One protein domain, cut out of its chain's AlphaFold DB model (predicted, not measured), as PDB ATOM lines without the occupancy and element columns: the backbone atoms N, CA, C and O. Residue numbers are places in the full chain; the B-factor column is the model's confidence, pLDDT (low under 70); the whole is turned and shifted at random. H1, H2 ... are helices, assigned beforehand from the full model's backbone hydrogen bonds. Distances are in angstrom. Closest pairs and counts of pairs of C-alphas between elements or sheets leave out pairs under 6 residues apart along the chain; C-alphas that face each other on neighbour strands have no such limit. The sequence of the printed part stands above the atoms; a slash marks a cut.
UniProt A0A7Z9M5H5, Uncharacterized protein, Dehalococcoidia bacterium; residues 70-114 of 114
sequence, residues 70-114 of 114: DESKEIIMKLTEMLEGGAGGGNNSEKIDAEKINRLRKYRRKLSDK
ATOM      1  N   ASP A  70     101.751 137.778 148.013       86.75
ATOM      2  CA  ASP A  70     102.618 137.220 146.974       86.75
ATOM      3  C   ASP A  70     103.098 135.816 147.352       86.75
ATOM      4  O   ASP A  70     102.998 134.914 146.530       86.75
ATOM      5  N   GLU A  71     103.449 135.577 148.624       86.56
ATOM      6  CA  GLU A  71     103.713 134.219 149.132       86.56
ATOM      7  C   GLU A  71     102.466 133.329 148.984       86.56
ATOM      8  O   GLU A  71     102.568 132.168 148.603       86.56
ATOM      9  N   SER A  72     101.269 133.882 149.221       87.38
ATOM     10  CA  SER A  72     100.014 133.141 149.026       87.38
ATOM     11  C   SER A  72      99.814 132.723 147.569       87.38
ATOM     12  O   SER A  72      99.440 131.584 147.307       87.38
ATOM     13  N   LYS A  73     100.055 133.637 146.619       88.62
ATOM     14  CA  LYS A  73      99.933 133.356 145.181       88.62
ATOM     15  C   LYS A  73     100.950 132.316 144.729       88.62
ATOM     16  O   LYS A  73     100.566 131.411 144.000       88.62
ATOM     17  N   GLU A  74     102.195 132.432 145.183       90.94
ATOM     18  CA  GLU A  74     103.260 131.487 144.847       90.94
ATOM     19  C   GLU A  74     102.924 130.081 145.351       90.94
ATOM     20  O   GLU A  74     102.994 129.119 144.595       90.94
ATOM     21  N   ILE A  75     102.456 129.957 146.598       90.75
ATOM     22  CA  ILE A  75     102.032 128.664 147.150       90.75
ATOM     23  C   ILE A  75     100.870 128.083 146.346       90.75
ATOM     24  O   ILE A  75     100.895 126.900 146.030       90.75
ATOM     25  N   ILE A  76      99.861 128.887 146.000       90.69
ATOM     26  CA  ILE A  76      98.739 128.417 145.177       90.69
ATOM     27  C   ILE A  76      99.241 127.949 143.810       90.69
ATOM     28  O   ILE A  76      98.856 126.872 143.377       90.69
ATOM     29  N   MET A  77     100.123 128.713 143.165       89.94
ATOM     30  CA  MET A  77     100.708 128.350 141.875       89.94
ATOM     31  C   MET A  77     101.466 127.025 141.964       89.94
ATOM     32  O   MET A  77     101.190 126.126 141.179       89.94
ATOM     33  N   LYS A  78     102.331 126.848 142.969       92.50
ATOM     34  CA  LYS A  78     103.072 125.597 143.178       92.50
ATOM     35  C   LYS A  78     102.168 124.420 143.525       92.50
ATOM     36  O   LYS A  78     102.395 123.323 143.032       92.50
ATOM     37  N   LEU A  79     101.124 124.632 144.326       90.94
ATOM     38  CA  LEU A  79     100.121 123.601 144.592       90.94
ATOM     39  C   LEU A  79      99.393 123.199 143.307       90.94
ATOM     40  O   LEU A  79      99.216 122.012 143.066       90.94
ATOM     41  N   THR A  80      99.000 124.163 142.474       91.56
ATOM     42  CA  THR A  80      98.378 123.895 141.175       91.56
ATOM     43  C   THR A  80      99.328 123.129 140.255       91.56
ATOM     44  O   THR A  80      98.940 122.081 139.759       91.56
ATOM     45  N   GLU A  81     100.584 123.566 140.115       90.25
ATOM     46  CA  GLU A  81     101.615 122.855 139.342       90.25
ATOM     47  C   GLU A  81     101.810 121.410 139.830       90.25
ATOM     48  O   GLU A  81     101.925 120.502 139.018       90.25
ATOM     49  N   MET A  82     101.821 121.169 141.147       90.19
ATOM     50  CA  MET A  82     101.962 119.819 141.712       90.19
ATOM     51  C   MET A  82     100.736 118.937 141.455       90.19
ATOM     52  O   MET A  82     100.881 117.738 141.225       90.19
ATOM     53  N   LEU A  83      99.534 119.511 141.522       88.31
ATOM     54  CA  LEU A  83      98.284 118.781 141.306       88.31
ATOM     55  C   LEU A  83      98.049 118.482 139.821       88.31
ATOM     56  O   LEU A  83      97.587 117.397 139.483       88.31
ATOM     57  N   GLU A  84      98.394 119.420 138.938       86.38
ATOM     58  CA  GLU A  84      98.306 119.262 137.483       86.38
ATOM     59  C   GLU A  84      99.471 118.412 136.942       86.38
ATOM     60  O   GLU A  84      99.280 117.581 136.059       86.38
ATOM     61  N   GLY A  85     100.662 118.527 137.538       60.56
ATOM     62  CA  GLY A  85     101.863 117.756 137.197       60.56
ATOM     63  C   GLY A  85     101.862 116.299 137.675       60.56
ATOM     64  O   GLY A  85     102.805 115.564 137.387       60.56
ATOM     65  N   GLY A  86     100.814 115.865 138.384       51.84
ATOM     66  CA  GLY A  86     100.591 114.470 138.785       51.84
ATOM     67  C   GLY A  86      99.760 113.645 137.792       51.84
ATOM     68  O   GLY A  86      99.618 112.439 137.984       51.84
ATOM     69  N   ALA A  87      99.222 114.262 136.734       48.66
ATOM     70  CA  ALA A  87      98.449 113.581 135.698       48.66
ATOM     71  C   ALA A  87      98.772 114.147 134.303       48.66
ATOM     72  O   ALA A  87      98.042 114.970 133.764       48.66
ATOM     73  N   GLY A  88      99.847 113.638 133.697       40.12
ATOM     74  CA  GLY A  88     100.070 113.731 132.252       40.12
ATOM     75  C   GLY A  88     101.060 114.810 131.819       40.12
ATOM     76  O   GLY A  88     100.805 116.007 131.904       40.12
ATOM     77  N   GLY A  89     102.197 114.359 131.290       44.91
ATOM     78  CA  GLY A  89     103.125 115.209 130.561       44.91
ATOM     79  C   GLY A  89     102.528 115.800 129.278       44.91
ATOM     80  O   GLY A  89     101.603 115.250 128.687       44.91
ATOM     81  N   GLY A  90     103.148 116.893 128.827       46.75
ATOM     82  CA  GLY A  90     103.101 117.370 127.445       46.75
ATOM     83  C   GLY A  90     101.967 118.341 127.091       46.75
ATOM     84  O   GLY A  90     100.811 117.963 126.956       46.75
ATOM     85  N   ASN A  91     102.358 119.585 126.792       51.78
ATOM     86  CA  ASN A  91     101.701 120.536 125.873       51.78
ATOM     87  C   ASN A  91     100.569 121.463 126.368       51.78
ATOM     88  O   ASN A  91     100.140 122.306 125.578       51.78
ATOM     89  N   ASN A  92     100.109 121.405 127.626       51.81
ATOM     90  CA  ASN A  92      99.032 122.306 128.097       51.81
ATOM     91  C   ASN A  92      99.482 123.474 129.001       51.81
ATOM     92  O   ASN A  92      98.769 124.473 129.086       51.81
ATOM     93  N   SER A  93     100.666 123.407 129.621       53.00
ATOM     94  CA  SER A  93     101.180 124.469 130.506       53.00
ATOM     95  C   SER A  93     101.511 125.766 129.754       53.00
ATOM     96  O   SER A  93     101.076 126.840 130.159       53.00
ATOM     97  N   GLU A  94     102.163 125.678 128.589       55.44
ATOM     98  CA  GLU A  94     102.537 126.860 127.791       55.44
ATOM     99  C   GLU A  94     101.321 127.653 127.279       55.44
ATOM    100  O   GLU A  94     101.361 128.883 127.201       55.44
ATOM    101  N   LYS A  95     100.206 126.974 126.973       58.69
ATOM    102  CA  LYS A  95      98.967 127.636 126.529       58.69
ATOM    103  C   LYS A  95      98.268 128.374 127.670       58.69
ATOM    104  O   LYS A  95      97.798 129.496 127.470       58.69
ATOM    105  N   ILE A  96      98.232 127.776 128.861       59.12
ATOM    106  CA  ILE A  96      97.608 128.373 130.052       59.12
ATOM    107  C   ILE A  96      98.407 129.598 130.522       59.12
ATOM    108  O   ILE A  96      97.818 130.633 130.861       59.12
ATOM    109  N   ASP A  97      99.737 129.526 130.472       69.25
ATOM    110  CA  ASP A  97     100.608 130.647 130.829       69.25
ATOM    111  C   ASP A  97     100.500 131.798 129.822       69.25
ATOM    112  O   ASP A  97     100.369 132.963 130.219       69.25
ATOM    113  N   ALA A  98     100.432 131.495 128.521       69.62
ATOM    114  CA  ALA A  98     100.229 132.501 127.482       69.62
ATOM    115  C   ALA A  98      98.884 133.240 127.632       69.62
ATOM    116  O   ALA A  98      98.838 134.471 127.528       69.62
ATOM    117  N   GLU A  99      97.792 132.533 127.938       75.50
ATOM    118  CA  GLU A  99      96.479 133.155 128.157       75.50
ATOM    119  C   GLU A  99      96.430 134.017 129.425       75.50
ATOM    120  O   GLU A  99      95.885 135.130 129.396       75.50
ATOM    121  N   LYS A 100      97.029 133.553 130.532       70.56
ATOM    122  CA  LYS A 100      97.137 134.342 131.771       70.56
ATOM    123  C   LYS A 100      97.941 135.620 131.546       70.56
ATOM    124  O   LYS A 100      97.486 136.703 131.930       70.56
ATOM    125  N   ILE A 101      99.088 135.525 130.872       77.75
ATOM    126  CA  ILE A 101      99.930 136.680 130.529       77.75
ATOM    127  C   ILE A 101      99.157 137.664 129.640       77.75
ATOM    128  O   ILE A 101      99.205 138.878 129.867       77.75
ATOM    129  N   ASN A 102      98.391 137.170 128.666       78.81
ATOM    130  CA  ASN A 102      97.629 138.029 127.764       78.81
ATOM    131  C   ASN A 102      96.472 138.752 128.480       78.81
ATOM    132  O   ASN A 102      96.260 139.954 128.284       78.81
ATOM    133  N   ARG A 103      95.771 138.070 129.399       80.06
ATOM    134  CA  ARG A 103      94.745 138.696 130.256       80.06
ATOM    135  C   ARG A 103      95.327 139.798 131.142       80.06
ATOM    136  O   ARG A 103      94.733 140.874 131.234       80.06
ATOM    137  N   LEU A 104      96.499 139.573 131.737       71.50
ATOM    138  CA  LEU A 104      97.179 140.570 132.571       71.50
ATOM    139  C   LEU A 104      97.616 141.798 131.761       71.50
ATOM    140  O   LEU A 104      97.426 142.932 132.207       71.50
ATOM    141  N   ARG A 105      98.120 141.601 130.536       78.56
ATOM    142  CA  ARG A 105      98.467 142.702 129.618       78.56
ATOM    143  C   ARG A 105      97.244 143.536 129.226       78.56
ATOM    144  O   ARG A 105      97.317 144.764 129.233       78.56
ATOM    145  N   LYS A 106      96.108 142.888 128.941       75.44
ATOM    146  CA  LYS A 106      94.847 143.571 128.602       75.44
ATOM    147  C   LYS A 106      94.294 144.380 129.776       75.44
ATOM    148  O   LYS A 106      93.807 145.491 129.576       75.44
ATOM    149  N   TYR A 107      94.395 143.850 130.994       67.56
ATOM    150  CA  TYR A 107      93.976 144.556 132.205       67.56
ATOM    151  C   TYR A 107      94.860 145.779 132.493       67.56
ATOM    152  O   TYR A 107      94.344 146.847 132.807       67.56
ATOM    153  N   ARG A 108      96.182 145.659 132.295       71.44
ATOM    154  CA  ARG A 108      97.133 146.767 132.477       71.44
ATOM    155  C   ARG A 108      96.914 147.921 131.490       71.44
ATOM    156  O   ARG A 108      97.003 149.065 131.913       71.44
ATOM    157  N   ARG A 109      96.588 147.654 130.215       69.88
ATOM    158  CA  ARG A 109      96.237 148.725 129.252       69.88
ATOM    159  C   ARG A 109      94.986 149.492 129.675       69.88
ATOM    160  O   ARG A 109      95.030 150.707 129.766       69.88
ATOM    161  N   LYS A 110      93.920 148.784 130.064       67.00
ATOM    162  CA  LYS A 110      92.666 149.412 130.527       67.00
ATOM    163  C   LYS A 110      92.822 150.318 131.755       67.00
ATOM    164  O   LYS A 110      91.959 151.156 131.985       67.00
ATOM    165  N   LEU A 111      93.860 150.110 132.563       63.91
ATOM    166  CA  LEU A 111      94.183 150.958 133.713       63.91
ATOM    167  C   LEU A 111      95.056 152.168 133.350       63.91
ATOM    168  O   LEU A 111      95.163 153.069 134.166       63.91
ATOM    169  N   SER A 112      95.688 152.169 132.174       64.81
ATOM    170  CA  SER A 112      96.526 153.267 131.679       64.81
ATOM    171  C   SER A 112      95.752 154.273 130.823       64.81
ATOM    172  O   SER A 112      96.257 155.366 130.595       64.81
ATOM    173  N   ASP A 113      94.561 153.894 130.350       61.16
ATOM    174  CA  ASP A 113      93.666 154.719 129.522       61.16
ATOM    175  C   ASP A 113      92.564 155.420 130.357       61.16
ATOM    176  O   ASP A 113      91.552 155.866 129.815       61.16
ATOM    177  N   LYS A 114      92.720 155.468 131.688       50.06
ATOM    178  CA  LYS A 114      91.862 156.181 132.650       50.06
ATOM    179  C   LYS A 114      92.698 157.164 133.451       50.06
ATOM    180  O   LYS A 114      92.140 158.227 133.788       50.06
TER     181      LYS A 114
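This is residues 70 to 114 of the 114 residues of an uncharacterized protein of Dehalococcoidia bacterium (UniProt A0A7Z9M5H5). Two helices form an open, flat V: the longer H2 makes one arm, H1 folds back as the other, and the link between them makes the turn at the closed end. The printed part has 45 residues with two named helices, H1 then H2, and no named strand; the class is all helix. It is only just loose, close to extended, with a radius of gyration of the C-alphas of 13.9 A, and spans 43 by 26 by 7 A.

H2, residues 93 to 112, is 29.2 A long, from C-alpha 93 at (101.180, 124.469, 130.506) to C-alpha 112 at (96.526, 153.267, 131.679). H1, residues 70 to 84, is 20.8 A long and begins at C-alpha 70 at (102.618, 137.220, 146.974).

H2 and H1 are apart, with no C-alpha of the one within 8 A of the other. A short link of 8 residues joins them. In H1 and H2 every O i to N i+4 pair is within hydrogen-bond range. Residues 94 to 114, of which 94 to 112 belong to H2, stand free, as do residues 70 to 80 of H1 and residues 86 to 91.

The two C-alphas farthest apart, of Gly 88 and Lys 114, are 43.2 A apart. The printed part has no cut. Its mean pLDDT is 71.7; residues 85 to 98, 107 and 109 to 114 are under 70.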